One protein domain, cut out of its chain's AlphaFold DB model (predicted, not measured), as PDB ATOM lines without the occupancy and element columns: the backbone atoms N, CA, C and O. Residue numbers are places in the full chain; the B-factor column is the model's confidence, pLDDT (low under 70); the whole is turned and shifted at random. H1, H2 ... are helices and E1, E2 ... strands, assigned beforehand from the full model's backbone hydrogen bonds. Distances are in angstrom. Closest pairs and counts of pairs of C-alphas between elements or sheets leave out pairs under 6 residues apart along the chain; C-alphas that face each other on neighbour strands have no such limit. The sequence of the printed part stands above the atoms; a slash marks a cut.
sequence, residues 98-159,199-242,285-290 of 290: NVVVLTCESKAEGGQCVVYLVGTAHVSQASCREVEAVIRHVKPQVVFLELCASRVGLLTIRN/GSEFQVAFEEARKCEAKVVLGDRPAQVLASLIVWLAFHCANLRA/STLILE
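AT A GLANCE: This is residues 98 to 159, 199 to 242 and 285 to 290 of the 290 residues of an uncharacterized protein of Populus trichocarpa (UniProt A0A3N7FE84). A twisted five-stranded sheet has helices H1 and H3 side by side over one face, its other face bare, and H2 packs on H3. From this body H4 sticks out as a long arm, residues 225 to 242 standing free. The 112 printed residues include four named helices and five named strands, in the order E1 E2 H1 E3 H2 H3 E4 H4 E5; the mixed sheet runs E1 E2 E5 E3 E4, and the class is mixed. The whole is loose, with a radius of gyration of the C-alphas of 17.0 A, spanning 59 by 38 by 24 A.

HOW THE PARTS SIT: E1, residues 99 to 105, and E2, residues 112 to 120, form an antiparallel hairpin; N 102 and O 115 are within hydrogen-bond range at 2.8 A. E5, residues 285 to 289, is antiparallel to E2, with N 116 and O 288 2.9 A apart, and to E3, residues 142 to 145, with N 144 and O 287 3.2 A apart. E4, residues 215 to 218, is parallel to E3, with N 145 and O 217 2.8 A apart. H1, residues 125 to 138, is on the sheet over E2 and E5 at a height of 9.0 A; E2, H1 and E3 make a split strand-helix-strand unit, E5 between its strands, with a right-handed crossover. H3, residues 200 to 211, is on the same face over E3, at 8.8 A, giving two layers, helices on one face of a sheet. H1 and H3 touch at C-alphas 128 and 201, 4.5 A apart, the same way at a shallow tilt of 22 degrees. H2, residues 153 to 156, touches H3 at C-alphas 155 and 203, 5.0 A apart. H4, residues 223 to 242, is apart from H3. In H1, H3 and H4 every O i to N i+4 pair is within hydrogen-bond range; H2 is too short for one.

IN THESE COORDINATES: E1 begins at C-alpha 99 (46.186, -40.341, -19.089). E2 is 25.5 A long, H1 20.0 A and H4 28.4 A, ending at C-alpha 242 (27.940, -9.210, 7.002).

THE WHOLE: The C-alphas of Glu 109 and Ala 242 are farthest apart, 60.4 A. Residues 160 to 198 and 243 to 284 are not printed, with C-alpha gaps of 12.1 A and 36.3 A. Of the links printed whole, none is long. Confidence is low in residues 221 to 242 and 285 to 290, among others; mean pLDDT of the printed part is 71.7.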
ATOM      1  N   ASN A  98      48.722 -37.006 -18.437       80.56
ATOM      2  CA  ASN A  98      47.304 -36.723 -18.279       80.56
ATOM      3  C   ASN A  98      46.406 -37.957 -18.467       80.56
ATOM      4  O   ASN A  98      45.205 -37.852 -18.225       80.56
ATOM      5  N   VAL A  99      46.946 -39.101 -18.897       83.56
ATOM      6  CA  VAL A  99      46.186 -40.341 -19.089       83.56
ATOM      7  C   VAL A  99      46.521 -41.339 -17.988       83.56
ATOM      8  O   VAL A  99      47.669 -41.739 -17.811       83.56
ATOM      9  N   VAL A 100      45.498 -41.772 -17.254       84.94
ATOM     10  CA  VAL A 100      45.598 -42.812 -16.228       84.94
ATOM     11  C   VAL A 100      44.834 -44.040 -16.701       84.94
ATOM     12  O   VAL A 100      43.662 -43.940 -17.048       84.94
ATOM     13  N   VAL A 101      45.480 -45.204 -16.675       84.56
ATOM     14  CA  VAL A 101      44.845 -46.479 -17.030       84.56
ATOM     15  C   VAL A 101      44.441 -47.211 -15.755       84.56
ATOM     16  O   VAL A 101      45.261 -47.423 -14.863       84.56
ATOM     17  N   LEU A 102      43.170 -47.590 -15.658       82.50
ATOM     18  CA  LEU A 102      42.617 -48.379 -14.563       82.50
ATOM     19  C   LEU A 102      42.100 -49.705 -15.117       82.50
ATOM     20  O   LEU A 102      41.583 -49.757 -16.225       82.50
ATOM     21  N   THR A 103      42.191 -50.767 -14.330       82.06
ATOM     22  CA  THR A 103      41.653 -52.086 -14.685       82.06
ATOM     23  C   THR A 103      40.684 -52.537 -13.602       82.06
ATOM     24  O   THR A 103      40.996 -52.432 -12.413       82.06
ATOM     25  N   CYS A 104      39.512 -53.034 -13.983       79.31
ATOM     26  CA  CYS A 104      38.504 -53.532 -13.056       79.31
ATOM     27  C   CYS A 104      37.944 -54.887 -13.494       79.31
ATOM     28  O   CYS A 104      37.899 -55.214 -14.676       79.31
ATOM     29  N   GLU A 105      37.511 -55.687 -12.524       81.31
ATOM     30  CA  GLU A 105      36.854 -56.963 -12.803       81.31
ATOM     31  C   GLU A 105      35.444 -56.721 -13.357       81.31
ATOM     32  O   GLU A 105      34.650 -55.966 -12.787       81.31
ATOM     33  N   SER A 106      35.126 -57.381 -14.468       77.56
ATOM     34  CA  SER A 106      33.839 -57.268 -15.154       77.56
ATOM     35  C   SER A 106      33.111 -58.609 -15.185       77.56
ATOM     36  O   SER A 106      33.721 -59.671 -15.234       77.56
ATOM     37  N   LYS A 107      31.774 -58.559 -15.185       74.31
ATOM     38  CA  LYS A 107      30.914 -59.744 -15.357       74.31
ATOM     39  C   LYS A 107      30.729 -60.146 -16.826       74.31
ATOM     40  O   LYS A 107      30.029 -61.119 -17.091       74.31
ATOM     41  N   ALA A 108      31.269 -59.363 -17.760       72.44
ATOM     42  CA  ALA A 108      31.215 -59.643 -19.189       72.44
ATOM     43  C   ALA A 108      32.210 -60.747 -19.591       72.44
ATOM     44  O   ALA A 108      33.138 -61.068 -18.844       72.44
ATOM     45  N   GLU A 109      32.021 -61.315 -20.785       56.28
ATOM     46  CA  GLU A 109      32.980 -62.242 -21.394       56.28
ATOM     47  C   GLU A 109      34.353 -61.558 -21.492       56.28
ATOM     48  O   GLU A 109      34.489 -60.516 -22.123       56.28
ATOM     49  N   GLY A 110      35.354 -62.104 -20.796       65.56
ATOM     50  CA  GLY A 110      36.694 -61.510 -20.685       65.56
ATOM     51  C   GLY A 110      37.089 -61.076 -19.271       65.56
ATOM     52  O   GLY A 110      38.276 -60.893 -19.018       65.56
ATOM     53  N   GLY A 111      36.146 -60.971 -18.326       74.00
ATOM     54  CA  GLY A 111      36.424 -60.836 -16.885       74.00
ATOM     55  C   GLY A 111      37.133 -59.548 -16.436       74.00
ATOM     56  O   GLY A 111      37.212 -59.284 -15.238       74.00
ATOM     57  N   GLN A 112      37.624 -58.730 -17.365       77.31
ATOM     58  CA  GLN A 112      38.372 -57.503 -17.117       77.31
ATOM     59  C   GLN A 112      37.845 -56.377 -18.009       77.31
ATOM     60  O   GLN A 112      37.488 -56.598 -19.162       77.31
ATOM     61  N   CYS A 113      37.785 -55.176 -17.453       80.44
ATOM     62  CA  CYS A 113      37.449 -53.927 -18.121       80.44
ATOM     63  C   CYS A 113      38.600 -52.952 -17.877       80.44
ATOM     64  O   CYS A 113      39.129 -52.865 -16.764       80.44
ATOM     65  N   VAL A 114      39.015 -52.253 -18.927       82.94
ATOM     66  CA  VAL A 114      40.102 -51.278 -18.881       82.94
ATOM     67  C   VAL A 114      39.491 -49.891 -19.041       82.94
ATOM     68  O   VAL A 114      38.536 -49.685 -19.777       82.94
ATOM     69  N   VAL A 115      39.986 -48.915 -18.297       86.25
ATOM     70  CA  VAL A 115      39.441 -47.560 -18.269       86.25
ATOM     71  C   VAL A 115      40.586 -46.587 -18.471       86.25
ATOM     72  O   VAL A 115      41.520 -46.557 -17.672       86.25
ATOM     73  N   TYR A 116      40.494 -45.767 -19.513       87.12
ATOM     74  CA  TYR A 116      41.449 -44.702 -19.799       87.12
ATOM     75  C   TYR A 116      40.853 -43.383 -19.313       87.12
ATOM     76  O   TYR A 116      39.928 -42.827 -19.900       87.12
ATOM     77  N   LEU A 117      41.363 -42.873 -18.201       87.75
ATOM     78  CA  LEU A 117      40.972 -41.579 -17.670       87.75
ATOM     79  C   LEU A 117      41.870 -40.498 -18.265       87.75
ATOM     80  O   LEU A 117      43.063 -40.478 -17.981       87.75
ATOM     81  N   VAL A 118      41.291 -39.597 -19.057       87.50
ATOM     82  CA  VAL A 118      42.013 -38.501 -19.713       87.50
ATOM     83  C   VAL A 118      41.674 -37.190 -19.007       87.50
ATOM     84  O   VAL A 118      40.538 -36.705 -19.050       87.50
ATOM     85  N   GLY A 119      42.663 -36.612 -18.331       82.38
ATOM     86  CA  GLY A 119      42.562 -35.285 -17.732       82.38
ATOM     87  C   GLY A 119      42.617 -34.211 -18.812       82.38
ATOM     88  O   GLY A 119      43.633 -34.070 -19.486       82.38
ATOM     89  N   THR A 120      41.544 -33.438 -18.979       81.25
ATOM     90  CA  THR A 120      41.476 -32.388 -20.000       81.25
ATOM     91  C   THR A 120      41.391 -31.000 -19.370       81.25
ATOM     92  O   THR A 120      40.740 -30.768 -18.353       81.25
ATOM     93  N   ALA A 121      42.055 -30.030 -19.996       75.81
ATOM     94  CA  ALA A 121      41.843 -28.614 -19.716       75.81
ATOM     95  C   ALA A 121      40.857 -28.023 -20.735       75.81
ATOM     96  O   ALA A 121      41.118 -28.085 -21.939       75.81
ATOM     97  N   HIS A 122      39.783 -27.408 -20.224       65.19
ATOM     98  CA  HIS A 122      38.601 -26.886 -20.940       65.19
ATOM     99  C   HIS A 122      38.865 -25.838 -22.026       65.19
ATOM    100  O   HIS A 122      37.951 -25.433 -22.732       65.19
ATOM    101  N   VAL A 123      40.093 -25.341 -22.138       68.75
ATOM    102  CA  VAL A 123      40.470 -24.275 -23.078       68.75
ATOM    103  C   VAL A 123      41.825 -24.573 -23.726       68.75
ATOM    104  O   VAL A 123      42.629 -23.684 -23.991       68.75
ATOM    105  N   SER A 124      42.138 -25.854 -23.917       74.44
ATOM    106  CA  SER A 124      43.440 -26.272 -24.431       74.44
ATOM    107  C   SER A 124      43.299 -27.107 -25.695       74.44
ATOM    108  O   SER A 124      42.747 -28.208 -25.696       74.44
ATOM    109  N   GLN A 125      43.905 -26.607 -26.774       77.50
ATOM    110  CA  GLN A 125      44.042 -27.348 -28.028       77.50
ATOM    111  C   GLN A 125      44.914 -28.601 -27.858       77.50
ATOM    112  O   GLN A 125      44.801 -29.547 -28.638       77.50
ATOM    113  N   ALA A 126      45.809 -28.615 -26.864       80.31
ATOM    114  CA  ALA A 126      46.588 -29.805 -26.538       80.31
ATOM    115  C   ALA A 126      45.678 -30.916 -25.990       80.31
ATOM    116  O   ALA A 126      45.785 -32.041 -26.465       80.31
ATOM    117  N   SER A 127      44.712 -30.582 -25.120       81.44
ATOM    118  CA  SER A 127      43.710 -31.544 -24.629       81.44
ATOM    119  C   SER A 127      42.895 -32.146 -25.773       81.44
ATOM    120  O   SER A 127      42.651 -33.345 -25.792       81.44
ATOM    121  N   CYS A 128      42.491 -31.326 -26.751       84.94
ATOM    122  CA  CYS A 128      41.735 -31.798 -27.913       84.94
ATOM    123  C   CYS A 128      42.522 -32.844 -28.714       84.94
ATOM    124  O   CYS A 128      41.998 -33.908 -29.028       84.94
ATOM    125  N   ARG A 129      43.797 -32.553 -29.004       87.88
ATOM    126  CA  ARG A 129      44.687 -33.465 -29.740       87.88
ATOM    127  C   ARG A 129      44.988 -34.741 -28.959       87.88
ATOM    128  O   ARG A 129      45.054 -35.810 -29.551       87.88
ATOM    129  N   GLU A 130      45.150 -34.631 -27.645       86.50
ATOM    130  CA  GLU A 130      45.374 -35.780 -26.767       86.50
ATOM    131  C   GLU A 130      44.160 -36.713 -26.746       86.50
ATOM    132  O   GLU A 130      44.301 -37.908 -26.986       86.50
ATOM    133  N   VAL A 131      42.957 -36.168 -26.558       89.50
ATOM    134  CA  VAL A 131      41.703 -36.933 -26.616       89.50
ATOM    135  C   VAL A 131      41.530 -37.618 -27.971       89.50
ATOM    136  O   VAL A 131      41.194 -38.802 -28.021       89.50
ATOM    137  N   GLU A 132      41.787 -36.900 -29.066       90.81
ATOM    138  CA  GLU A 132      41.735 -37.450 -30.423       90.81
ATOM    139  C   GLU A 132      42.703 -38.625 -30.593       90.81
ATOM    140  O   GLU A 132      42.310 -39.690 -31.075       90.81
ATOM    141  N   ALA A 133      43.956 -38.453 -30.164       89.06
ATOM    142  CA  ALA A 133      44.985 -39.480 -30.260       89.06
ATOM    143  C   ALA A 133      44.636 -40.718 -29.424       89.06
ATOM    144  O   ALA A 133      44.724 -41.838 -29.928       89.06
ATOM    145  N   VAL A 134      44.184 -40.526 -28.179       89.88
ATOM    146  CA  VAL A 134      43.799 -41.620 -27.277       89.88
ATOM    147  C   VAL A 134      42.640 -42.419 -27.863       89.88
ATOM    148  O   VAL A 134      42.747 -43.637 -27.982       89.88
ATOM    149  N   ILE A 135      41.555 -41.765 -28.289       90.25
ATOM    150  CA  ILE A 135      40.371 -42.470 -28.804       90.25
ATOM    151  C   ILE A 135      40.698 -43.222 -30.096       90.25
ATOM    152  O   ILE A 135      40.303 -44.378 -30.240       90.25
ATOM    153  N   ARG A 136      41.455 -42.613 -31.019       90.19
ATOM    154  CA  ARG A 136      41.850 -43.273 -32.274       90.19
ATOM    155  C   ARG A 136      42.748 -44.478 -32.059       90.19
ATOM    156  O   ARG A 136      42.660 -45.441 -32.823       90.19
ATOM    157  N   HIS A 137      43.625 -44.399 -31.064       86.94
ATOM    158  CA  HIS A 137      44.564 -45.464 -30.759       86.94
ATOM    159  C   HIS A 137      43.879 -46.617 -30.021       86.94
ATOM    160  O   HIS A 137      43.977 -47.760 -30.460       86.94
ATOM    161  N   VAL A 138      43.161 -46.309 -28.936       89.19
ATOM    162  CA  VAL A 138      42.508 -47.304 -28.072       89.19
ATOM    163  C   VAL A 138      41.296 -47.934 -28.758       89.19
ATOM    164  O   VAL A 138      41.067 -49.125 -28.600       89.19
ATOM    165  N   LYS A 139      40.537 -47.162 -29.549       89.94
ATOM    166  CA  LYS A 139      39.260 -47.587 -30.154       89.94
ATOM    167  C   LYS A 139      38.307 -48.207 -29.115       89.94
ATOM    168  O   LYS A 139      37.928 -49.371 -29.238       89.94
ATOM    169  N   PRO A 140      37.925 -47.435 -28.083       88.25
ATOM    170  CA  PRO A 140      37.146 -47.945 -26.960       88.25
ATOM    171  C   PRO A 140      35.740 -48.376 -27.385       88.25
ATOM    172  O   PRO A 140      35.164 -47.817 -28.319       88.25
ATOM    173  N   GLN A 141      35.135 -49.300 -26.637       85.38
ATOM    174  CA  GLN A 141      33.733 -49.679 -26.844       85.38
ATOM    175  C   GLN A 141      32.781 -48.563 -26.395       85.38
ATOM    176  O   GLN A 141      31.713 -48.361 -26.986       85.38
ATOM    177  N   VAL A 142      33.160 -47.823 -25.344       87.06
ATOM    178  CA  VAL A 142      32.351 -46.758 -24.755       87.06
ATOM    179  C   VAL A 142      33.193 -45.505 -24.483       87.06
ATOM    180  O   VAL A 142      34.236 -45.525 -23.842       87.06
ATOM    181  N   VAL A 143      32.707 -44.341 -24.902       89.62
ATOM    182  CA  VAL A 143      33.294 -43.054 -24.507       89.62
ATOM    183  C   VAL A 143      32.352 -42.378 -23.530       89.62
ATOM    184  O   VAL A 143      31.217 -42.043 -23.880       89.62
ATOM    185  N   PHE A 144      32.810 -42.179 -22.297       89.56
ATOM    186  CA  PHE A 144      32.059 -41.431 -21.304       89.56
ATOM    187  C   PHE A 144      32.529 -39.972 -21.278       89.56
ATOM    188  O   PHE A 144      33.710 -39.647 -21.184       89.56
ATOM    189  N   LEU A 145      31.572 -39.057 -21.380       87.69
ATOM    190  CA  LEU A 145      31.814 -37.625 -21.299       87.69
ATOM    191  C   LEU A 145      31.299 -37.128 -19.953       87.69
ATOM    192  O   LEU A 145      30.135 -37.353 -19.597       87.69
ATOM    193  N   GLU A 146      32.139 -36.393 -19.227       84.12
ATOM    194  CA  GLU A 146      31.719 -35.628 -18.050       84.12
ATOM    195  C   GLU A 146      30.958 -34.369 -18.497       84.12
ATOM    196  O   GLU A 146      31.361 -33.225 -18.301       84.12
ATOM    197  N   LEU A 147      29.828 -34.603 -19.158       81.56
ATOM    198  CA  LEU A 147      28.928 -33.585 -19.659       81.56
ATOM    199  C   LEU A 147      27.499 -33.934 -19.260       81.56
ATOM    200  O   LEU A 147      27.066 -35.082 -19.350       81.56
ATOM    201  N   CYS A 148      26.751 -32.937 -18.791       80.19
ATOM    202  CA  CYS A 148      25.382 -33.146 -18.348       80.19
ATOM    203  C   CYS A 148      24.409 -33.071 -19.532       80.19
ATOM    204  O   CYS A 148      24.634 -32.327 -20.488       80.19
ATOM    205  N   ALA A 149      23.273 -33.770 -19.444       76.31
ATOM    206  CA  ALA A 149      22.279 -33.825 -20.524       76.31
ATOM    207  C   ALA A 149      21.803 -32.435 -21.007       76.31
ATOM    208  O   ALA A 149      21.589 -32.226 -22.199       76.31
ATOM    209  N   SER A 150      21.701 -31.450 -20.107       73.12
ATOM    210  CA  SER A 150      21.322 -30.072 -20.464       73.12
ATOM    211  C   SER A 150      22.367 -29.329 -21.306       73.12
ATOM    212  O   SER A 150      22.035 -28.322 -21.928       73.12
ATOM    213  N   ARG A 151      23.617 -29.807 -21.337       71.38
ATOM    214  CA  ARG A 151      24.738 -29.221 -22.086       71.38
ATOM    215  C   ARG A 151      25.072 -29.982 -23.371       71.38
ATOM    216  O   ARG A 151      25.973 -29.572 -24.088       71.38
ATOM    217  N   VAL A 152      24.306 -31.016 -23.725       74.56
ATOM    218  CA  VAL A 152      24.506 -31.798 -24.962       74.56
ATOM    219  C   VAL A 152      24.434 -30.935 -26.216       74.56
ATOM    220  O   VAL A 152      25.162 -31.185 -27.167       74.56
ATOM    221  N   GLY A 153      23.621 -29.873 -26.204       70.38
ATOM    222  CA  GLY A 153      23.559 -28.922 -27.315       70.38
ATOM    223  C   GLY A 153      24.913 -28.286 -27.651       70.38
ATOM    224  O   GLY A 153      25.133 -27.932 -28.803       70.38
ATOM    225  N   LEU A 154      25.843 -28.204 -26.690       70.44
ATOM    226  CA  LEU A 154      27.194 -27.683 -26.912       70.44
ATOM    227  C   LEU A 154      28.055 -28.618 -27.770       70.44
ATOM    228  O   LEU A 154      28.968 -28.137 -28.428       70.44
ATOM    229  N   LEU A 155      27.744 -29.920 -27.827       70.56
ATOM    230  CA  LEU A 155      28.479 -30.880 -28.662       70.56
ATOM    231  C   LEU A 155      28.236 -30.657 -30.162       70.56
ATOM    232  O   LEU A 155      29.083 -30.980 -30.986       70.56
ATOM    233  N   THR A 156      27.080 -30.096 -30.522       64.19
ATOM    234  CA  THR A 156      26.674 -29.892 -31.923       64.19
ATOM    235  C   THR A 156      26.999 -28.482 -32.427       64.19
ATOM    236  O   THR A 156      26.972 -28.224 -33.634       64.19
ATOM    237  N   ILE A 157      27.301 -27.542 -31.526       59.09
ATOM    238  CA  ILE A 157      27.592 -26.150 -31.880       59.09
ATOM    239  C   ILE A 157      29.061 -26.045 -32.301       59.09
ATOM    240  O   ILE A 157      29.937 -25.691 -31.520       59.09
ATOM    241  N   ARG A 158      29.319 -26.323 -33.581       53.66
ATOM    242  CA  ARG A 158      30.647 -26.157 -34.203       53.66
ATOM    243  C   ARG A 158      31.033 -24.697 -34.447       53.66
ATOM    244  O   ARG A 158      32.171 -24.404 -34.772       53.66
ATOM    245  N   ASN A 159      30.074 -23.780 -34.320       48.06
ATOM    246  CA  ASN A 159      30.254 -22.363 -34.603       48.06
ATOM    247  C   ASN A 159      29.467 -21.535 -33.588       48.06
ATOM    248  O   ASN A 159      28.363 -21.065 -33.878       48.06
ATOM    249  N   GLY A 199      34.881 -26.379 -24.103       70.19
ATOM    250  CA  GLY A 199      34.123 -27.595 -24.412       70.19
ATOM    251  C   GLY A 199      34.466 -28.250 -25.756       70.19
ATOM    252  O   GLY A 199      33.792 -29.202 -26.160       70.19
ATOM    253  N   SER A 200      35.467 -27.745 -26.481       77.69
ATOM    254  CA  SER A 200      35.922 -28.319 -27.758       77.69
ATOM    255  C   SER A 200      36.530 -29.713 -27.595       77.69
ATOM    256  O   SER A 200      36.359 -30.557 -28.472       77.69
ATOM    257  N   GLU A 201      37.138 -30.012 -26.449       82.44
ATOM    258  CA  GLU A 201      37.649 -31.345 -26.133       82.44
ATOM    259  C   GLU A 201      36.528 -32.395 -26.100       82.44
ATOM    260  O   GLU A 201      36.701 -33.498 -26.618       82.44
ATOM    261  N   PHE A 202      35.339 -32.037 -25.602       86.06
ATOM    262  CA  PHE A 202      34.175 -32.921 -25.644       86.06
ATOM    263  C   PHE A 202      33.591 -33.080 -27.051       86.06
ATOM    264  O   PHE A 202      33.082 -34.153 -27.376       86.06
ATOM    265  N   GLN A 203      33.659 -32.043 -27.892       87.12
ATOM    266  CA  GLN A 203      33.239 -32.140 -29.296       87.12
ATOM    267  C   GLN A 203      34.128 -33.120 -30.058       87.12
ATOM    268  O   GLN A 203      33.618 -34.016 -30.729       87.12
ATOM    269  N   VAL A 204      35.446 -32.989 -29.894       89.56
ATOM    270  CA  VAL A 204      36.426 -33.902 -30.485       89.56
ATOM    271  C   VAL A 204      36.211 -35.320 -29.965       89.56
ATOM    272  O   VAL A 204      36.101 -36.244 -30.767       89.56
ATOM    273  N   ALA A 205      36.035 -35.501 -28.651       89.06
ATOM    274  CA  ALA A 205      35.735 -36.811 -28.074       89.06
ATOM    275  C   ALA A 205      34.482 -37.450 -28.693       89.06
ATOM    276  O   ALA A 205      34.488 -38.626 -29.050       89.06
ATOM    277  N   PHE A 206      33.409 -36.671 -28.843       89.00
ATOM    278  CA  PHE A 206      32.155 -37.129 -29.434       89.00
ATOM    279  C   PHE A 206      32.310 -37.512 -30.911       89.00
ATOM    280  O   PHE A 206      31.765 -38.526 -31.351       89.00
ATOM    281  N   GLU A 207      33.041 -36.715 -31.688       90.56
ATOM    282  CA  GLU A 207      33.280 -36.990 -33.105       90.56
ATOM    283  C   GLU A 207      34.157 -38.222 -33.316       90.56
ATOM    284  O   GLU A 207      33.819 -39.067 -34.146       90.56
ATOM    285  N   GLU A 208      35.238 -38.361 -32.555       90.06
ATOM    286  CA  GLU A 208      36.129 -39.519 -32.651       90.06
ATOM    287  C   GLU A 208      35.451 -40.799 -32.158       90.06
ATOM    288  O   GLU A 208      35.546 -41.829 -32.823       90.06
ATOM    289  N   ALA A 209      34.656 -40.725 -31.086       88.94
ATOM    290  CA  ALA A 209      33.833 -41.848 -30.642       88.94
ATOM    291  C   ALA A 209      32.906 -42.342 -31.762       88.94
ATOM    292  O   ALA A 209      32.817 -43.540 -32.015       88.94
ATOM    293  N   ARG A 210      32.263 -41.421 -32.493       88.31
ATOM    294  CA  ARG A 210      31.409 -41.774 -33.636       88.31
ATOM    295  C   ARG A 210      32.184 -42.391 -34.796       88.31
ATOM    296  O   ARG A 210      31.646 -43.282 -35.444       88.31
ATOM    297  N   LYS A 211      33.403 -41.920 -35.078       90.88
ATOM    298  CA  LYS A 211      34.261 -42.480 -36.139       90.88
ATOM    299  C   LYS A 211      34.705 -43.906 -35.819       90.88
ATOM    300  O   LYS A 211      34.843 -44.708 -36.735       90.88
ATOM    301  N   CYS A 212      34.906 -44.215 -34.542       87.00
ATOM    302  CA  CYS A 212      35.269 -45.549 -34.071       87.00
ATOM    303  C   CYS A 212      34.056 -46.429 -33.719       87.00
ATOM    304  O   CYS A 212      34.250 -47.500 -33.160       87.00
ATOM    305  N   GLU A 213      32.828 -45.981 -34.010       91.06
ATOM    306  CA  GLU A 213      31.571 -46.671 -33.661       91.06
ATOM    307  C   GLU A 213      31.405 -46.967 -32.156       91.06
ATOM    308  O   GLU A 213      30.615 -47.819 -31.747       91.06
ATOM    309  N   ALA A 214      32.100 -46.205 -31.312       85.75
ATOM    310  CA  ALA A 214      32.011 -46.298 -29.867       85.75
ATOM    311  C   ALA A 214      30.682 -45.723 -29.360       85.75
ATOM    312  O   ALA A 214      30.173 -44.698 -29.837       85.75
ATOM    313  N   LYS A 215      30.122 -46.339 -28.317       84.88
ATOM    314  CA  LYS A 215      28.919 -45.832 -27.655       84.88
ATOM    315  C   LYS A 215      29.265 -44.622 -26.790       84.88
ATOM    316  O   LYS A 215      30.091 -44.717 -25.893       84.88
ATOM    317  N   VAL A 216      28.573 -43.500 -26.980       85.88
ATOM    318  CA  VAL A 216      28.764 -42.318 -26.123       85.88
ATOM    319  C   VAL A 216      27.806 -42.345 -24.932       85.88
ATOM    320  O   VAL A 216      26.595 -42.505 -25.101       85.88
ATOM    321  N   VAL A 217      28.341 -42.148 -23.726       84.69
ATOM    322  CA  VAL A 217      27.578 -42.032 -22.475       84.69
ATOM    323  C   VAL A 217      27.881 -40.692 -21.808       84.69
ATOM    324  O   VAL A 217      29.013 -40.231 -21.782       84.69
ATOM    325  N   LEU A 218      26.852 -40.057 -21.256       84.50
ATOM    326  CA  LEU A 218      26.961 -38.799 -20.522       84.50
ATOM    327  C   LEU A 218      26.789 -39.096 -19.038       84.50
ATOM    328  O   LEU A 218      25.801 -39.741 -18.679       84.50
ATOM    329  N   GLY A 219      27.692 -38.631 -18.179       75.19
ATOM    330  CA  GLY A 219      27.580 -38.944 -16.750       75.19
ATOM    331  C   GLY A 219      27.805 -37.810 -15.774       75.19
ATOM    332  O   GLY A 219      27.933 -38.077 -14.581       75.19
ATOM    333  N   ASP A 220      27.791 -36.562 -16.233       78.00
ATOM    334  CA  ASP A 220      27.770 -35.429 -15.311       78.00
ATOM    335  C   ASP A 220      26.339 -35.114 -14.833       78.00
ATOM    336  O   ASP A 220      25.339 -35.272 -15.548       78.00
ATOM    337  N   ARG A 221      26.243 -34.643 -13.590       66.12
ATOM    338  CA  ARG A 221      24.989 -34.191 -12.980       66.12
ATOM    339  C   ARG A 221      24.557 -32.867 -13.621       66.12
ATOM    340  O   ARG A 221      25.395 -32.083 -14.052       66.12
ATOM    341  N   PRO A 222      23.249 -32.562 -13.687       57.69
ATOM    342  CA  PRO A 222      22.777 -31.309 -14.273       57.69
ATOM    343  C   PRO A 222      23.456 -30.093 -13.623       57.69
ATOM    344  O   PRO A 222      23.306 -29.852 -12.424       57.69
ATOM    345  N   ALA A 223      24.166 -29.300 -14.435       53.41
ATOM    346  CA  ALA A 223      24.986 -28.163 -13.994       53.41
ATOM    347  C   ALA A 223      24.217 -27.112 -13.171       53.41
ATOM    348  O   ALA A 223      24.805 -26.401 -12.360       53.41
ATOM    349  N   GLN A 224      22.893 -27.041 -13.332       46.06
ATOM    350  CA  GLN A 224      22.011 -26.185 -12.536       46.06
ATOM    351  C   GLN A 224      22.099 -26.485 -11.036       46.06
ATOM    352  O   GLN A 224      22.015 -25.559 -10.234       46.06
ATOM    353  N   VAL A 225      22.316 -27.743 -10.647       47.12
ATOM    354  CA  VAL A 225      22.457 -28.132  -9.236       47.12
ATOM    355  C   VAL A 225      23.784 -27.626  -8.673       47.12
ATOM    356  O   VAL A 225      23.813 -27.083  -7.572       47.12
ATOM    357  N   LEU A 226      24.868 -27.734  -9.448       49.81
ATOM    358  CA  LEU A 226      26.197 -27.288  -9.026       49.81
ATOM    359  C   LEU A 226      26.299 -25.756  -8.976       49.81
ATOM    360  O   LEU A 226      26.761 -25.203  -7.982       49.81
ATOM    361  N   ALA A 227      25.803 -25.061 -10.002       48.34
ATOM    362  CA  ALA A 227      25.797 -23.601 -10.042       48.34
ATOM    363  C   ALA A 227      24.908 -23.002  -8.940       48.34
ATOM    364  O   ALA A 227      25.322 -22.062  -8.267       48.34
ATOM    365  N   SER A 228      23.722 -23.576  -8.700       38.16
ATOM    366  CA  SER A 228      22.845 -23.125  -7.610       38.16
ATOM    367  C   SER A 228      23.493 -23.340  -6.247       38.16
ATOM    368  O   SER A 228      23.380 -22.473  -5.386       38.16
ATOM    369  N   LEU A 229      24.217 -24.448  -6.056       39.09
ATOM    370  CA  LEU A 229      24.936 -24.720  -4.815       39.09
ATOM    371  C   LEU A 229      26.090 -23.737  -4.597       39.09
ATOM    372  O   LEU A 229      26.224 -23.217  -3.498       39.09
ATOM    373  N   ILE A 230      26.882 -23.433  -5.630       48.75
ATOM    374  CA  ILE A 230      27.994 -22.471  -5.553       48.75
ATOM    375  C   ILE A 230      27.478 -21.051  -5.294       48.75
ATOM    376  O   ILE A 230      28.006 -20.357  -4.429       48.75
ATOM    377  N   VAL A 231      26.417 -20.627  -5.988       43.75
ATOM    378  CA  VAL A 231      25.777 -19.320  -5.764       43.75
ATOM    379  C   VAL A 231      25.174 -19.249  -4.360       43.75
ATOM    380  O   VAL A 231      25.320 -18.232  -3.686       43.75
ATOM    381  N   TRP A 232      24.550 -20.327  -3.881       37.06
ATOM    382  CA  TRP A 232      23.997 -20.398  -2.530       37.06
ATOM    383  C   TRP A 232      25.085 -20.369  -1.449       37.06
ATOM    384  O   TRP A 232      24.932 -19.635  -0.469       37.06
ATOM    385  N   LEU A 233      26.198 -21.087  -1.648       43.59
ATOM    386  CA  LEU A 233      27.366 -21.063  -0.763       43.59
ATOM    387  C   LEU A 233      27.989 -19.663  -0.729       43.59
ATOM    388  O   LEU A 233      28.220 -19.122   0.346       43.59
ATOM    389  N   ALA A 234      28.198 -19.046  -1.894       49.78
ATOM    390  CA  ALA A 234      28.742 -17.696  -2.001       49.78
ATOM    391  C   ALA A 234      27.828 -16.659  -1.326       49.78
ATOM    392  O   ALA A 234      28.309 -15.791  -0.595       49.78
ATOM    393  N   PHE A 235      26.508 -16.781  -1.503       47.69
ATOM    394  CA  PHE A 235      25.518 -15.908  -0.874       47.69
ATOM    395  C   PHE A 235      25.464 -16.091   0.653       47.69
ATOM    396  O   PHE A 235      25.366 -15.109   1.388       47.69
ATOM    397  N   HIS A 236      25.581 -17.323   1.157       46.88
ATOM    398  CA  HIS A 236      25.630 -17.586   2.598       46.88
ATOM    399  C   HIS A 236      26.953 -17.149   3.230       46.88
ATOM    400  O   HIS A 236      26.927 -16.544   4.297       46.88
ATOM    401  N   CYS A 237      28.096 -17.359   2.573       44.44
ATOM    402  CA  CYS A 237      29.391 -16.865   3.048       44.44
ATOM    403  C   CYS A 237      29.441 -15.329   3.093       44.44
ATOM    404  O   CYS A 237      29.965 -14.762   4.052       44.44
ATOM    405  N   ALA A 238      28.858 -14.646   2.102       50.03
ATOM    406  CA  ALA A 238      28.758 -13.186   2.095       50.03
ATOM    407  C   ALA A 238      27.849 -12.658   3.221       50.03
ATOM    408  O   ALA A 238      28.201 -11.686   3.889       50.03
ATOM    409  N   ASN A 239      26.721 -13.327   3.485       48.72
ATOM    410  CA  ASN A 239      25.812 -12.951   4.571       48.72
ATOM    411  C   ASN A 239      26.361 -13.289   5.968       48.72
ATOM    412  O   ASN A 239      26.170 -12.496   6.885       48.72
ATOM    413  N   LEU A 240      27.102 -14.395   6.138       47.25
ATOM    414  CA  LEU A 240      27.810 -14.687   7.395       47.25
ATOM    415  C   LEU A 240      28.858 -13.611   7.710       47.25
ATOM    416  O   LEU A 240      29.008 -13.216   8.863       47.25
ATOM    417  N   ARG A 241      29.553 -13.099   6.687       44.66
ATOM    418  CA  ARG A 241      30.552 -12.031   6.840       44.66
ATOM    419  C   ARG A 241      29.925 -10.668   7.150       44.66
ATOM    420  O   ARG A 241      30.547  -9.861   7.828       44.66
ATOM    421  N   ALA A 242      28.698 -10.423   6.692       48.69
ATOM    422  CA  ALA A 242      27.940  -9.210   7.002       48.69
ATOM    423  C   ALA A 242      27.280  -9.232   8.398       48.69
ATOM    424  O   ALA A 242      26.921  -8.177   8.916       48.69
ATOM    425  N   SER A 285      37.202 -33.970 -16.032       32.94
ATOM    426  CA  SER A 285      37.875 -35.224 -16.342       32.94
ATOM    427  C   SER A 285      37.019 -36.012 -17.331       32.94
ATOM    428  O   SER A 285      35.870 -36.330 -17.041       32.94
ATOM    429  N   THR A 286      37.564 -36.363 -18.495       31.80
ATOM    430  CA  THR A 286      36.876 -37.241 -19.454       31.80
ATOM    431  C   THR A 286      37.233 -38.687 -19.124       31.80
ATOM    432  O   THR A 286      38.399 -39.071 -19.165       31.80
ATOM    433  N   LEU A 287      36.241 -39.492 -18.751       29.59
ATOM    434  CA  LEU A 287      36.434 -40.887 -18.356       29.59
ATOM    435  C   LEU A 287      36.123 -41.776 -19.568       29.59
ATOM    436  O   LEU A 287      34.992 -41.790 -20.023       29.59
ATOM    437  N   ILE A 288      37.087 -42.499 -20.133       28.00
ATOM    438  CA  ILE A 288      36.859 -43.381 -21.292       28.00
ATOM    439  C   ILE A 288      36.790 -44.827 -20.787       28.00
ATOM    440  O   ILE A 288      37.693 -45.269 -20.081       28.00
ATOM    441  N   LEU A 289      35.700 -45.541 -21.091       26.84
ATOM    442  CA  LEU A 289      35.423 -46.896 -20.594       26.84
ATOM    443  C   LEU A 289      35.588 -47.910 -21.738       26.84
ATOM    444  O   LEU A 289      34.857 -47.846 -22.722       26.84
ATOM    445  N   GLU A 290      36.514 -48.855 -21.618       28.58
ATOM    446  CA  GLU A 290      36.675 -49.957 -22.579       28.58
ATOM    447  C   GLU A 290      35.785 -51.157 -22.239       28.58
ATOM    448  O   GLU A 290      35.710 -51.548 -21.046       28.58
TER     449      GLU A 290